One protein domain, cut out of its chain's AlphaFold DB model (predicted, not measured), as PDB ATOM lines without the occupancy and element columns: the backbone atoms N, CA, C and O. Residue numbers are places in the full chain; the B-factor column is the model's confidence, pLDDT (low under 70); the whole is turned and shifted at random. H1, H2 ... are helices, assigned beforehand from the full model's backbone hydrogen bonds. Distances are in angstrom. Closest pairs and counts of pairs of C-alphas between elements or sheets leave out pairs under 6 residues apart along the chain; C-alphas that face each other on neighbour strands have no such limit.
ATOM      1  N   LYS A  28     137.425 279.153 210.662       88.25
ATOM      2  CA  LYS A  28     136.576 279.705 211.719       88.25
ATOM      3  C   LYS A  28     137.360 280.695 212.573       88.25
ATOM      4  O   LYS A  28     136.853 281.773 212.880       88.25
ATOM      5  N   LYS A  29     138.600 280.360 212.938       86.94
ATOM      6  CA  LYS A  29     139.487 281.298 213.641       86.94
ATOM      7  C   LYS A  29     139.857 282.489 212.765       86.94
ATOM      8  O   LYS A  29     139.878 283.609 213.266       86.94
ATOM      9  N   ALA A  30     140.092 282.264 211.475       87.31
ATOM     10  CA  ALA A  30     140.404 283.326 210.525       87.31
ATOM     11  C   ALA A  30     139.266 284.349 210.378       87.31
ATOM     12  O   ALA A  30     139.539 285.546 210.348       87.31
ATOM     13  N   VAL A  31     138.003 283.903 210.340       89.88
ATOM     14  CA  VAL A  31     136.828 284.798 210.326       89.88
ATOM     15  C   VAL A  31     136.799 285.660 211.586       89.88
ATOM     16  O   VAL A  31     136.714 286.879 211.484       89.88
ATOM     17  N   LEU A  32     136.951 285.054 212.769       88.31
ATOM     18  CA  LEU A  32     136.948 285.792 214.038       88.31
ATOM     19  C   LEU A  32     138.087 286.818 214.117       88.31
ATOM     20  O   LEU A  32     137.882 287.940 214.579       88.31
ATOM     21  N   ALA A  33     139.282 286.447 213.654       86.06
ATOM     22  CA  ALA A  33     140.435 287.341 213.614       86.06
ATOM     23  C   ALA A  33     140.221 288.508 212.636       86.06
ATOM     24  O   ALA A  33     140.549 289.653 212.956       86.06
ATOM     25  N   LEU A  34     139.643 288.233 211.463       89.69
ATOM     26  CA  LEU A  34     139.300 289.249 210.474       89.69
ATOM     27  C   LEU A  34     138.259 290.232 211.023       89.69
ATOM     28  O   LEU A  34     138.486 291.439 210.960       89.69
ATOM     29  N   ASP A  35     137.164 289.735 211.599       90.38
ATOM     30  CA  ASP A  35     136.101 290.571 212.169       90.38
ATOM     31  C   ASP A  35     136.621 291.472 213.293       90.38
ATOM     32  O   ASP A  35     136.318 292.667 213.319       90.38
ATOM     33  N   ALA A  36     137.453 290.930 214.188       86.75
ATOM     34  CA  ALA A  36     138.079 291.706 215.255       86.75
ATOM     35  C   ALA A  36     138.990 292.812 214.695       86.75
ATOM     36  O   ALA A  36     138.898 293.964 215.118       86.75
ATOM     37  N   THR A  37     139.812 292.487 213.692       87.25
ATOM     38  CA  THR A  37     140.719 293.460 213.065       87.25
ATOM     39  C   THR A  37     139.942 294.572 212.361       87.25
ATOM     40  O   THR A  37     140.278 295.747 212.492       87.25
ATOM     41  N   VAL A  38     138.865 294.224 211.653       90.19
ATOM     42  CA  VAL A  38     137.988 295.183 210.963       90.19
ATOM     43  C   VAL A  38     137.263 296.082 211.962       90.19
ATOM     44  O   VAL A  38     137.139 297.281 211.720       90.19
ATOM     45  N   ALA A  39     136.801 295.542 213.091       89.19
ATOM     46  CA  ALA A  39     136.178 296.330 214.151       89.19
ATOM     47  C   ALA A  39     137.150 297.351 214.765       89.19
ATOM     48  O   ALA A  39     136.766 298.493 215.018       89.19
ATOM     49  N   GLU A  40     138.414 296.979 214.954       86.62
ATOM     50  CA  GLU A  40     139.433 297.892 215.477       86.62
ATOM     51  C   GLU A  40     139.843 298.946 214.436       86.62
ATOM     52  O   GLU A  40     139.897 300.138 214.738       86.62
ATOM     53  N   TYR A  41     139.988 298.558 213.166       88.69
ATOM     54  CA  TYR A  41     140.225 299.504 212.071       88.69
ATOM     55  C   TYR A  41     139.058 300.470 211.831       88.69
ATOM     56  O   TYR A  41     139.297 301.616 211.456       88.69
ATOM     57  N   ARG A  42     137.808 300.058 212.089       91.25
ATOM     58  CA  ARG A  42     136.641 300.959 212.116       91.25
ATOM     59  C   ARG A  42     136.801 302.043 213.168       91.25
ATOM     60  O   ARG A  42     136.616 303.213 212.856       91.25
ATOM     61  N   LEU A  43     137.196 301.673 214.387       89.69
ATOM     62  CA  LEU A  43     137.445 302.646 215.449       89.69
ATOM     63  C   LEU A  43     138.512 303.665 215.021       89.69
ATOM     64  O   LEU A  43     138.322 304.866 215.206       89.69
ATOM     65  N   TYR A  44     139.604 303.205 214.409       88.56
ATOM     66  CA  TYR A  44     140.658 304.095 213.926       88.56
ATOM     67  C   TYR A  44     140.221 304.983 212.779       88.56
ATOM     68  O   TYR A  44     140.470 306.184 212.833       88.56
ATOM     69  N   ALA A  45     139.543 304.430 211.778       89.94
ATOM     70  CA  ALA A  45     139.017 305.205 210.664       89.94
ATOM     71  C   ALA A  45     138.042 306.283 211.159       89.94
ATOM     72  O   ALA A  45     138.155 307.434 210.747       89.94
ATOM     73  N   THR A  46     137.155 305.953 212.104       91.50
ATOM     74  CA  THR A  46     136.266 306.931 212.738       91.50
ATOM     75  C   THR A  46     137.059 308.005 213.480       91.50
ATOM     76  O   THR A  46     136.935 309.180 213.144       91.50
ATOM     77  N   CYS A  47     137.913 307.650 214.441       89.75
ATOM     78  CA  CYS A  47     138.576 308.650 215.284       89.75
ATOM     79  C   CYS A  47     139.602 309.503 214.540       89.75
ATOM     80  O   CYS A  47     139.662 310.712 214.749       89.75
ATOM     81  N   LEU A  48     140.354 308.909 213.617       87.06
ATOM     82  CA  LEU A  48     141.325 309.622 212.789       87.06
ATOM     83  C   LEU A  48     140.677 310.318 211.583       87.06
ATOM     84  O   LEU A  48     141.364 311.038 210.871       87.06
ATOM     85  N   SER A  49     139.373 310.164 211.344       86.69
ATOM     86  CA  SER A  49     138.647 311.057 210.426       86.69
ATOM     87  C   SER A  49     138.254 312.387 211.068       86.69
ATOM     88  O   SER A  49     137.993 313.350 210.352       86.69
ATOM     89  N   LEU A  50     138.235 312.462 212.405       85.38
ATOM     90  CA  LEU A  50     137.950 313.699 213.144       85.38
ATOM     91  C   LEU A  50     139.166 314.631 213.219       85.38
ATOM     92  O   LEU A  50     139.022 315.807 213.552       85.38
ATOM     93  N   VAL A  51     140.357 314.111 212.922       83.56
ATOM     94  CA  VAL A  51     141.600 314.876 212.849       83.56
ATOM     95  C   VAL A  51     141.905 315.167 211.371       83.56
ATOM     96  O   VAL A  51     141.814 314.258 210.541       83.56
ATOM     97  N   PRO A  52     142.240 316.419 211.006       76.88
ATOM     98  CA  PRO A  52     142.621 316.749 209.637       76.88
ATOM     99  C   PRO A  52     143.790 315.885 209.147       76.88
ATOM    100  O   PRO A  52     144.715 315.593 209.901       76.88
ATOM    101  N   ASP A  53     143.742 315.486 207.877       79.62
ATOM    102  CA  ASP A  53     144.823 314.803 207.150       79.62
ATOM    103  C   ASP A  53     145.241 313.405 207.652       79.62
ATOM    104  O   ASP A  53     146.116 312.775 207.056       79.62
ATOM    105  N   THR A  54     144.599 312.848 208.683       83.06
ATOM    106  CA  THR A  54     144.958 311.520 209.216       83.06
ATOM    107  C   THR A  54     144.176 310.360 208.599       83.06
ATOM    108  O   THR A  54     144.681 309.239 208.574       83.06
ATOM    109  N   LEU A  55     142.988 310.590 208.033       85.06
ATOM    110  CA  LEU A  55     142.213 309.530 207.374       85.06
ATOM    111  C   LEU A  55     142.946 308.877 206.178       85.06
ATOM    112  O   LEU A  55     142.956 307.644 206.111       85.06
ATOM    113  N   PRO A  56     143.628 309.632 205.287       88.19
ATOM    114  CA  PRO A  56     144.422 309.034 204.208       88.19
ATOM    115  C   PRO A  56     145.541 308.109 204.708       88.19
ATOM    116  O   PRO A  56     145.891 307.133 204.043       88.19
ATOM    117  N   LEU A  57     146.102 308.379 205.895       83.56
ATOM    118  CA  LEU A  57     147.103 307.506 206.511       83.56
ATOM    119  C   LEU A  57     146.487 306.162 206.922       83.56
ATOM    120  O   LEU A  57     147.085 305.116 206.663       83.56
ATOM    121  N   VAL A  58     145.292 306.178 207.521       85.38
ATOM    122  CA  VAL A  58     144.560 304.953 207.888       85.38
ATOM    123  C   VAL A  58     144.234 304.128 206.650       85.38
ATOM    124  O   VAL A  58     144.456 302.918 206.655       85.38
ATOM    125  N   GLU A  59     143.759 304.776 205.587       89.44
ATOM    126  CA  GLU A  59     143.447 304.119 204.317       89.44
ATOM    127  C   GLU A  59     144.674 303.425 203.723       89.44
ATOM    128  O   GLU A  59     144.631 302.228 203.432       89.44
ATOM    129  N   LYS A  60     145.801 304.140 203.633       88.69
ATOM    130  CA  LYS A  60     147.054 303.593 203.101       88.69
ATOM    131  C   LYS A  60     147.573 302.412 203.924       88.69
ATOM    132  O   LYS A  60     148.019 301.413 203.358       88.69
ATOM    133  N   LEU A  61     147.527 302.512 205.253       87.19
ATOM    134  CA  LEU A  61     147.951 301.425 206.143       87.19
ATOM    135  C   LEU A  61     147.036 300.207 206.011       87.19
ATOM    136  O   LEU A  61     147.526 299.084 205.906       87.19
ATOM    137  N   TRP A  62     145.722 300.425 205.969       90.50
ATOM    138  CA  TRP A  62     144.750 299.352 205.791       90.50
ATOM    139  C   TRP A  62     144.946 298.628 204.461       90.50
ATOM    140  O   TRP A  62     145.047 297.403 204.438       90.50
ATOM    141  N   GLN A  63     145.091 299.375 203.366       91.12
ATOM    142  CA  GLN A  63     145.354 298.806 202.047       91.12
ATOM    143  C   GLN A  63     146.612 297.926 202.057       91.12
ATOM    144  O   GLN A  63     146.571 296.789 201.589       91.12
ATOM    145  N   SER A  64     147.703 298.408 202.661       88.50
ATOM    146  CA  SER A  64     148.943 297.633 202.773       88.50
ATOM    147  C   SER A  64     148.758 296.321 203.548       88.50
ATOM    148  O   SER A  64     149.312 295.291 203.154       88.50
ATOM    149  N   GLN A  65     147.970 296.317 204.627       88.19
ATOM    150  CA  GLN A  65     147.674 295.087 205.369       88.19
ATOM    151  C   GLN A  65     146.812 294.108 204.563       88.19
ATOM    152  O   GLN A  65     147.066 292.901 204.576       88.19
ATOM    153  N   VAL A  66     145.812 294.613 203.838       91.38
ATOM    154  CA  VAL A  66     144.928 293.798 202.992       91.38
ATOM    155  C   VAL A  66     145.708 293.135 201.859       91.38
ATOM    156  O   VAL A  66     145.504 291.949 201.593       91.38
ATOM    157  N   GLU A  67     146.645 293.844 201.231       90.19
ATOM    158  CA  GLU A  67     147.524 293.293 200.191       90.19
ATOM    159  C   GLU A  67     148.410 292.157 200.737       90.19
ATOM    160  O   GLU A  67     148.459 291.069 200.152       90.19
ATOM    161  N   GLN A  68     149.035 292.350 201.905       87.25
ATOM    162  CA  GLN A  68     149.847 291.320 202.572       87.25
ATOM    163  C   GLN A  68     149.029 290.080 202.964       87.25
ATOM    164  O   GLN A  68     149.461 288.936 202.769       87.25
ATOM    165  N   ALA A  69     147.827 290.290 203.501       88.62
ATOM    166  CA  ALA A  69     146.917 289.211 203.865       88.62
ATOM    167  C   ALA A  69     146.407 288.459 202.631       88.62
ATOM    168  O   ALA A  69     146.375 287.230 202.643       88.62
ATOM    169  N   THR A  70     146.108 289.159 201.536       89.19
ATOM    170  CA  THR A  70     145.709 288.543 200.260       89.19
ATOM    171  C   THR A  70     146.797 287.611 199.726       89.19
ATOM    172  O   THR A  70     146.509 286.473 199.346       89.19
ATOM    173  N   ALA A  71     148.060 288.052 199.743       85.94
ATOM    174  CA  ALA A  71     149.192 287.215 199.349       85.94
ATOM    175  C   ALA A  71     149.306 285.956 200.229       85.94
ATOM    176  O   ALA A  71     149.476 284.847 199.719       85.94
ATOM    177  N   SER A  72     149.123 286.111 201.542       85.62
ATOM    178  CA  SER A  72     149.195 285.004 202.501       85.62
ATOM    179  C   SER A  72     148.049 284.004 202.335       85.62
ATOM    180  O   SER A  72     148.282 282.798 202.362       85.62
ATOM    181  N   LEU A  73     146.827 284.477 202.076       85.88
ATOM    182  CA  LEU A  73     145.655 283.633 201.821       85.88
ATOM    183  C   LEU A  73     145.805 282.753 200.584       85.88
ATOM    184  O   LEU A  73     145.279 281.638 200.538       85.88
ATOM    185  N   ASN A  74     146.526 283.240 199.576       82.88
ATOM    186  CA  ASN A  74     146.855 282.446 198.400       82.88
ATOM    187  C   ASN A  74     147.883 281.355 198.713       82.88
ATOM    188  O   ASN A  74     147.742 280.252 198.192       82.88
ATOM    189  N   ALA A  75     148.848 281.629 199.592       84.12
ATOM    190  CA  ALA A  75     149.879 280.670 199.984       84.12
ATOM    191  C   ALA A  75     149.367 279.563 200.926       84.12
ATOM    192  O   ALA A  75     149.786 278.418 200.795       84.12
ATOM    193  N   ILE A  76     148.456 279.880 201.855       83.31
ATOM    194  CA  ILE A  76     147.952 278.921 202.863       83.31
ATOM    195  C   ILE A  76     146.756 278.082 202.390       83.31
ATOM    196  O   ILE A  76     146.213 277.299 203.164       83.31
ATOM    197  N   GLY A  77     146.330 278.242 201.133       78.25
ATOM    198  CA  GLY A  77     145.265 277.426 200.546       78.25
ATOM    199  C   GLY A  77     143.858 277.709 201.089       78.25
ATOM    200  O   GLY A  77     143.043 276.794 201.142       78.25
ATOM    201  N   ALA A  78     143.553 278.956 201.478       86.19
ATOM    202  CA  ALA A  78     142.213 279.337 201.939       86.19
ATOM    203  C   ALA A  78     141.126 279.037 200.887       86.19
ATOM    204  O   ALA A  78     141.375 279.179 199.680       86.19
ATOM    205  N   THR A  79     139.914 278.668 201.318       90.06
ATOM    206  CA  THR A  79     138.834 278.342 200.376       90.06
ATOM    207  C   THR A  79     138.423 279.562 199.544       90.06
ATOM    208  O   THR A  79     138.545 280.710 199.991       90.06
ATOM    209  N   PRO A  80     137.878 279.352 198.330       90.44
ATOM    210  CA  PRO A  80     137.312 280.436 197.532       90.44
ATOM    211  C   PRO A  80     136.246 281.241 198.288       90.44
ATOM    212  O   PRO A  80     136.206 282.465 198.176       90.44
ATOM    213  N   THR A  81     135.428 280.564 199.102       91.56
ATOM    214  CA  THR A  81     134.398 281.187 199.942       91.56
ATOM    215  C   THR A  81     135.015 282.149 200.951       91.56
ATOM    216  O   THR A  81     134.592 283.304 201.030       91.56
ATOM    217  N   PHE A  82     136.051 281.717 201.676       91.00
ATOM    218  CA  PHE A  82     136.737 282.583 202.630       91.00
ATOM    219  C   PHE A  82     137.417 283.771 201.939       91.00
ATOM    220  O   PHE A  82     137.297 284.902 202.405       91.00
ATOM    221  N   LYS A  83     138.079 283.556 200.794       91.62
ATOM    222  CA  LYS A  83     138.708 284.643 200.020       91.62
ATOM    223  C   LYS A  83     137.690 285.689 199.559       91.62
ATOM    224  O   LYS A  83     137.960 286.883 199.655       91.62
ATOM    225  N   ALA A  84     136.518 285.258 199.093       93.06
ATOM    226  CA  ALA A  84     135.443 286.167 198.703       93.06
ATOM    227  C   ALA A  84     134.927 286.981 199.899       93.06
ATOM    228  O   ALA A  84     134.792 288.201 199.798       93.06
ATOM    229  N   TYR A  85     134.703 286.328 201.041       92.75
ATOM    230  CA  TYR A  85     134.322 287.002 202.282       92.75
ATOM    231  C   TYR A  85     135.383 288.018 202.724       92.75
ATOM    232  O   TYR A  85     135.055 289.183 202.934       92.75
ATOM    233  N   PHE A  86     136.660 287.630 202.752       93.69
ATOM    234  CA  PHE A  86     137.779 288.521 203.058       93.69
ATOM    235  C   PHE A  86     137.782 289.771 202.164       93.69
ATOM    236  O   PHE A  86     137.840 290.890 202.674       93.69
ATOM    237  N   LEU A  87     137.656 289.608 200.843       93.00
ATOM    238  CA  LEU A  87     137.650 290.727 199.893       93.00
ATOM    239  C   LEU A  87     136.470 291.676 200.103       93.00
ATOM    240  O   LEU A  87     136.613 292.887 199.943       93.00
ATOM    241  N   VAL A  88     135.291 291.145 200.433       94.31
ATOM    242  CA  VAL A  88     134.117 291.976 200.709       94.31
ATOM    243  C   VAL A  88     134.301 292.720 202.020       94.31
ATOM    244  O   VAL A  88     134.116 293.933 202.031       94.31
ATOM    245  N   THR A  89     134.686 292.030 203.091       93.12
ATOM    246  CA  THR A  89     134.796 292.598 204.440       93.12
ATOM    247  C   THR A  89     135.871 293.678 204.514       93.12
ATOM    248  O   THR A  89     135.650 294.714 205.140       93.12
ATOM    249  N   THR A  90     136.995 293.493 203.820       93.94
ATOM    250  CA  THR A  90     138.158 294.387 203.906       93.94
ATOM    251  C   THR A  90     138.101 295.638 203.028       93.94
ATOM    252  O   THR A  90     139.047 296.425 203.020       93.94
ATOM    253  N   LYS A  91     136.999 295.904 202.319       92.62
ATOM    254  CA  LYS A  91     136.849 297.177 201.593       92.62
ATOM    255  C   LYS A  91     136.903 298.354 202.566       92.62
ATOM    256  O   LYS A  91     136.133 298.391 203.522       92.62
ATOM    257  N   PHE A  92     137.741 299.352 202.282       89.38
ATOM    258  CA  PHE A  92     137.888 300.536 203.142       89.38
ATOM    259  C   PHE A  92     136.556 301.262 203.391       89.38
ATOM    260  O   PHE A  92     136.290 301.731 204.493       89.38
ATOM    261  N   THR A  93     135.650 301.266 202.408       89.94
ATOM    262  CA  THR A  93     134.296 301.832 202.548       89.94
ATOM    263  C   THR A  93     133.478 301.206 203.675       89.94
ATOM    264  O   THR A  93     132.574 301.855 204.184       89.94
ATOM    265  N   ASN A  94     133.785 299.970 204.076       90.75
ATOM    266  CA  ASN A  94     133.109 299.286 205.177       90.75
ATOM    267  C   ASN A  94     133.664 299.674 206.552       90.75
ATOM    268  O   ASN A  94     133.108 299.237 207.564       90.75
ATOM    269  N   LEU A  95     134.770 300.425 206.599       90.06
ATOM    270  CA  LEU A  95     135.355 300.930 207.838       90.06
ATOM    271  C   LEU A  95     134.701 302.235 208.303       90.06
ATOM    272  O   LEU A  95     134.780 302.569 209.479       90.06
ATOM    273  N   LEU A  96     134.050 302.961 207.394       88.69
ATOM    274  CA  LEU A  96     133.435 304.252 207.676       88.69
ATOM    275  C   LEU A  96     131.916 304.121 207.754       88.69
ATOM    276  O   LEU A  96     131.253 303.844 206.754       88.69
ATOM    277  N   ASP A  97     131.358 304.397 208.929       89.25
ATOM    278  CA  ASP A  97     129.919 304.583 209.079       89.25
ATOM    279  C   ASP A  97     129.537 306.014 208.687       89.25
ATOM    280  O   ASP A  97     129.633 306.956 209.473       89.25
ATOM    281  N   ARG A  98     129.084 306.173 207.442       84.12
ATOM    282  CA  ARG A  98     128.652 307.470 206.896       84.12
ATOM    283  C   ARG A  98     127.367 308.005 207.532       84.12
ATOM    284  O   ARG A  98     127.029 309.163 207.305       84.12
ATOM    285  N   SER A  99     126.633 307.170 208.265       89.94
ATOM    286  CA  SER A  99     125.395 307.549 208.951       89.94
ATOM    287  C   SER A  99     125.612 307.936 210.415       89.94
ATOM    288  O   SER A  99     124.702 308.478 211.046       89.94
ATOM    289  N   MET A 100     126.817 307.701 210.946       92.12
ATOM    290  CA  MET A 100     127.181 308.041 212.315       92.12
ATOM    291  C   MET A 100     127.123 309.555 212.531       92.12
ATOM    292  O   MET A 100     127.719 310.339 211.789       92.12
ATOM    293  N   LYS A 101     126.419 309.982 213.580       94.19
ATOM    294  CA  LYS A 101     126.383 311.395 213.965       94.19
ATOM    295  C   LYS A 101     127.722 311.793 214.577       94.19
ATOM    296  O   LYS A 101     128.339 311.013 215.296       94.19
ATOM    297  N   LEU A 102     128.118 313.051 214.382       90.56
ATOM    298  CA  LEU A 102     129.367 313.585 214.936       90.56
ATOM    299  C   LEU A 102     129.476 313.389 216.461       90.56
ATOM    300  O   LEU A 102     130.533 313.007 216.951       90.56
ATOM    301  N   GLY A 103     128.384 313.600 217.204       92.44
ATOM    302  CA  GLY A 103     128.366 313.388 218.657       92.44
ATOM    303  C   GLY A 103     128.639 311.934 219.060       92.44
ATOM    304  O   GLY A 103     129.395 311.695 219.998       92.44
ATOM    305  N   ASP A 104     128.097 310.972 218.308       94.81
ATOM    306  CA  ASP A 104     128.315 309.543 218.552       94.81
ATOM    307  C   ASP A 104     129.757 309.143 218.213       94.81
ATOM    308  O   ASP A 104     130.378 308.381 218.953       94.81
ATOM    309  N   ALA A 105     130.320 309.711 217.140       91.38
ATOM    310  CA  ALA A 105     131.722 309.516 216.774       91.38
ATOM    311  C   ALA A 105     132.667 310.039 217.865       91.38
ATOM    312  O   ALA A 105     133.576 309.325 218.286       91.38
ATOM    313  N   ILE A 106     132.425 311.249 218.382       92.50
ATOM    314  CA  ILE A 106     133.213 311.818 219.485       92.50
ATOM    315  C   ILE A 106     133.107 310.927 220.726       92.50
ATOM    316  O   ILE A 106     134.135 310.536 221.274       92.50
ATOM    317  N   ALA A 107     131.894 310.540 221.132       93.75
ATOM    318  CA  ALA A 107     131.682 309.686 222.300       93.75
ATOM    319  C   ALA A 107     132.367 308.314 222.158       93.75
ATOM    320  O   ALA A 107     132.986 307.822 223.107       93.75
ATOM    321  N   LEU A 108     132.308 307.707 220.967       93.00
ATOM    322  CA  LEU A 108     133.021 306.469 220.652       93.00
ATOM    323  C   LEU A 108     134.529 306.648 220.835       93.00
ATOM    324  O   LEU A 108     135.178 305.810 221.466       93.00
ATOM    325  N   CYS A 109     135.088 307.737 220.318       91.19
ATOM    326  CA  CYS A 109     136.511 308.017 220.434       91.19
ATOM    327  C   CYS A 109     136.914 308.270 221.885       91.19
ATOM    328  O   CYS A 109     137.859 307.651 222.375       91.19
ATOM    329  N   GLU A 110     136.169 309.088 222.623       92.00
ATOM    330  CA  GLU A 110     136.451 309.349 224.032       92.00
ATOM    331  C   GLU A 110     136.450 308.080 224.882       92.00
ATOM    332  O   GLU A 110     137.374 307.876 225.674       92.00
ATOM    333  N   LYS A 111     135.477 307.192 224.657       93.50
ATOM    334  CA  LYS A 111     135.384 305.895 225.336       93.50
ATOM    335  C   LYS A 111     136.580 304.981 225.047       93.50
ATOM    336  O   LYS A 111     136.906 304.136 225.872       93.50
ATOM    337  N   ASN A 112     137.234 305.143 223.898       90.50
ATOM    338  CA  ASN A 112     138.307 304.263 223.433       90.50
ATOM    339  C   ASN A 112     139.661 304.982 223.276       90.50
ATOM    340  O   ASN A 112     140.493 304.563 222.469       90.50
ATOM    341  N   LYS A 113     139.916 306.053 224.042       84.44
ATOM    342  CA  LYS A 113     141.179 306.825 223.998       84.44
ATOM    343  C   LYS A 113     142.432 305.946 224.086       84.44
ATOM    344  O   LYS A 113     143.382 306.163 223.341       84.44
ATOM    345  N   GLU A 114     142.426 304.916 224.931       83.38
ATOM    346  CA  GLU A 114     143.567 303.996 225.053       83.38
ATOM    347  C   GLU A 114     143.827 303.184 223.780       83.38
ATOM    348  O   GLU A 114     144.980 302.966 223.410       83.38
ATOM    349  N   ALA A 115     142.772 302.745 223.089       76.94
ATOM    350  CA  ALA A 115     142.915 302.021 221.833       76.94
ATOM    351  C   ALA A 115     143.478 302.931 220.736       76.94
ATOM    352  O   ALA A 115     144.332 302.488 219.972       76.94
ATOM    353  N   GLN A 116     143.077 304.211 220.708       76.19
ATOM    354  CA  GLN A 116     143.600 305.208 219.765       76.19
ATOM    355  C   GLN A 116     145.108 305.430 219.917       76.19
ATOM    356  O   GLN A 116     145.821 305.460 218.918       76.19
ATOM    357  N   ILE A 117     145.616 305.530 221.152       75.88
ATOM    358  CA  ILE A 117     147.060 305.681 221.419       75.88
ATOM    359  C   ILE A 117     147.843 304.491 220.853       75.88
ATOM    360  O   ILE A 117     148.955 304.640 220.349       75.88
ATOM    361  N   ARG A 118     147.233 303.304 220.882       73.44
ATOM    362  CA  ARG A 118     147.815 302.084 220.333       73.44
ATOM    363  C   ARG A 118     147.713 301.978 218.818       73.44
ATOM    364  O   ARG A 118     148.191 300.975 218.306       73.44
ATOM    365  N   PHE A 119     147.184 302.961 218.086       71.06
ATOM    366  CA  PHE A 119     147.090 302.890 216.624       71.06
ATOM    367  C   PHE A 119     148.430 302.536 215.972       71.06
ATOM    368  O   PHE A 119     148.483 301.654 215.128       71.06
ATOM    369  N   HIS A 120     149.536 303.135 216.416       60.47
ATOM    370  CA  HIS A 120     150.860 302.812 215.879       60.47
ATOM    371  C   HIS A 120     151.382 301.430 216.288       60.47
ATOM    372  O   HIS A 120     152.218 300.898 215.578       60.47
ATOM    373  N   SER A 121     150.897 300.834 217.379       58.12
ATOM    374  CA  SER A 121     151.196 299.439 217.754       58.12
ATOM    375  C   SER A 121     150.207 298.430 217.143       58.12
ATOM    376  O   SER A 121     150.566 297.284 216.905       58.12
ATOM    377  N   PHE A 122     148.975 298.852 216.832       56.50
ATOM    378  CA  PHE A 122     147.926 298.049 216.193       56.50
ATOM    379  C   PHE A 122     147.908 298.190 214.661       56.50
ATOM    380  O   PHE A 122     147.313 297.393 213.951       56.50
ATOM    381  N   ALA A 123     148.618 299.147 214.081       54.59
ATOM    382  CA  ALA A 123     148.884 299.146 212.645       54.59
ATOM    383  C   ALA A 123     149.862 298.017 212.245       54.59
ATOM    384  O   ALA A 123     150.095 297.811 211.053       54.59
ATOM    385  N   TYR A 124     150.419 297.289 213.224       52.19
ATOM    386  CA  TYR A 124     151.456 296.267 213.060       52.19
ATOM    387  C   TYR A 124     151.142 294.811 213.484       52.19
ATOM    388  O   TYR A 124     151.961 293.949 213.149       52.19
ATOM    389  N   PRO A 125     149.999 294.423 214.092       55.50
ATOM    390  CA  PRO A 125     149.600 293.045 214.151       55.50
ATOM    391  C   PRO A 125     149.104 292.657 212.757       55.50
ATOM    392  O   PRO A 125     147.946 292.840 212.398       55.50
ATOM    393  N   ASN A 126     150.050 292.196 211.942       66.94
ATOM    394  CA  ASN A 126     149.887 291.906 210.528       66.94
ATOM    395  C   ASN A 126     148.612 291.070 210.301       66.94
ATOM    396  O   ASN A 126     148.562 289.918 210.732       66.94
ATOM    397  N   LEU A 127     147.587 291.634 209.644       70.25
ATOM    398  CA  LEU A 127     146.334 290.954 209.273       70.25
ATOM    399  C   LEU A 127     146.598 289.561 208.672       70.25
ATOM    400  O   LEU A 127     145.879 288.604 208.954       70.25
ATOM    401  N   ALA A 128     147.692 289.421 207.918       70.94
ATOM    402  CA  ALA A 128     148.179 288.142 207.421       70.94
ATOM    403  C   ALA A 128     148.524 287.136 208.537       70.94
ATOM    404  O   ALA A 128     148.146 285.971 208.452       70.94
ATOM    405  N   ALA A 129     149.233 287.570 209.582       73.31
ATOM    406  CA  ALA A 129     149.588 286.752 210.739       73.31
ATOM    407  C   ALA A 129     148.357 286.385 211.576       73.31
ATOM    408  O   ALA A 129     148.204 285.217 211.930       73.31
ATOM    409  N   ALA A 130     147.460 287.347 211.820       69.75
ATOM    410  CA  ALA A 130     146.215 287.118 212.553       69.75
ATOM    411  C   ALA A 130     145.345 286.056 211.862       69.75
ATOM    412  O   ALA A 130     144.884 285.112 212.505       69.75
ATOM    413  N   ILE A 131     145.195 286.152 210.538       71.56
ATOM    414  CA  ILE A 131     144.448 285.171 209.745       71.56
ATOM    415  C   ILE A 131     145.186 283.828 209.664       71.56
ATOM    416  O   ILE A 131     144.559 282.777 209.750       71.56
ATOM    417  N   ALA A 132     146.517 283.830 209.571       72.19
ATOM    418  CA  ALA A 132     147.321 282.607 209.580       72.19
ATOM    419  C   ALA A 132     147.422 281.931 210.966       72.19
ATOM    420  O   ALA A 132     148.159 280.955 211.106       72.19
ATOM    421  N   GLY A 133     146.743 282.447 212.000       62.66
ATOM    422  CA  GLY A 133     146.791 281.905 213.363       62.66
ATOM    423  C   GLY A 133     148.142 282.088 214.062       62.66
ATOM    424  O   GLY A 133     148.417 281.427 215.063       62.66
TER     425      GLY A 133
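Overview. This is residues 28 to 133 of the 138 residues of an uncharacterized protein of Albitalea terrae (UniProt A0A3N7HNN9). Two long helices, H1 and H2, lie side by side as a hairpin; the shorter H3 lies loosely along one side of the pair, and the short H5, H6 and H7 come back along the opposite side. H4 crosses H1 steeply near the end where H1 stops, reached from H3 by a long stretch without a named element. The printed part has 106 residues with seven named helices, H1 to H7 in chain order, and no named strand; its class is all helix. It is compact, with a radius of gyration of the C-alphas of 14.1 A, and elongated, spanning 43 by 27 by 23 A.

Arrangement. H1, residues 28 to 49, is the hub, touching four helices. H2, residues 55 to 75, touches residues 41 to 49 of H1 at a shallow tilt of 15 degrees, opposite ways; the closest C-alphas, of Ser 49 and Leu 55, are 4.9 A apart. H3, residues 80 to 89, is close to H1 but not clearly touching, with the C-alphas of Leu 34 and Phe 86 closest at 7.6 A. H1, H2 and H3 form an up and down bundle, each running against the one before. H4, residues 102 to 111, touches residues 43 to 47 of H1 at a steep tilt of 64 degrees, closest at C-alphas 47 and 109, 5.6 A. H5, residues 113 to 117, only just touches H1, with 3 pairs of C-alphas within 8 A, closest at Tyr 44 and Gln 116, 6.6 A. H6, residues 119 to 122, touches no helix. H7, residues 127 to 131, touches residues 65 to 73 of H2, closest at C-alphas 69 and 128, 3.9 A, and residues 29 to 37 of H1. Every O i to N i+4 pair is within hydrogen-bond range in H1, H2, H3, H4, H5 and H7; H6 is too short for one.

Along the chain. H1 begins at C-alpha 28, (136.576, 279.705, 211.719), and measures 31.4 A; H2 measures 30.8 A. H7 ends at C-alpha 131, (144.448, 285.171, 209.745).

Size, cuts and confidence. The C-alphas farthest apart, of Gly 77 and Gly 103, are 43.7 A apart. The printed part has no cut. The link from H3 to H4 is long, residues 90 to 101. The model's pLDDT is under 70 at residues 120 to 126, 130 and 133.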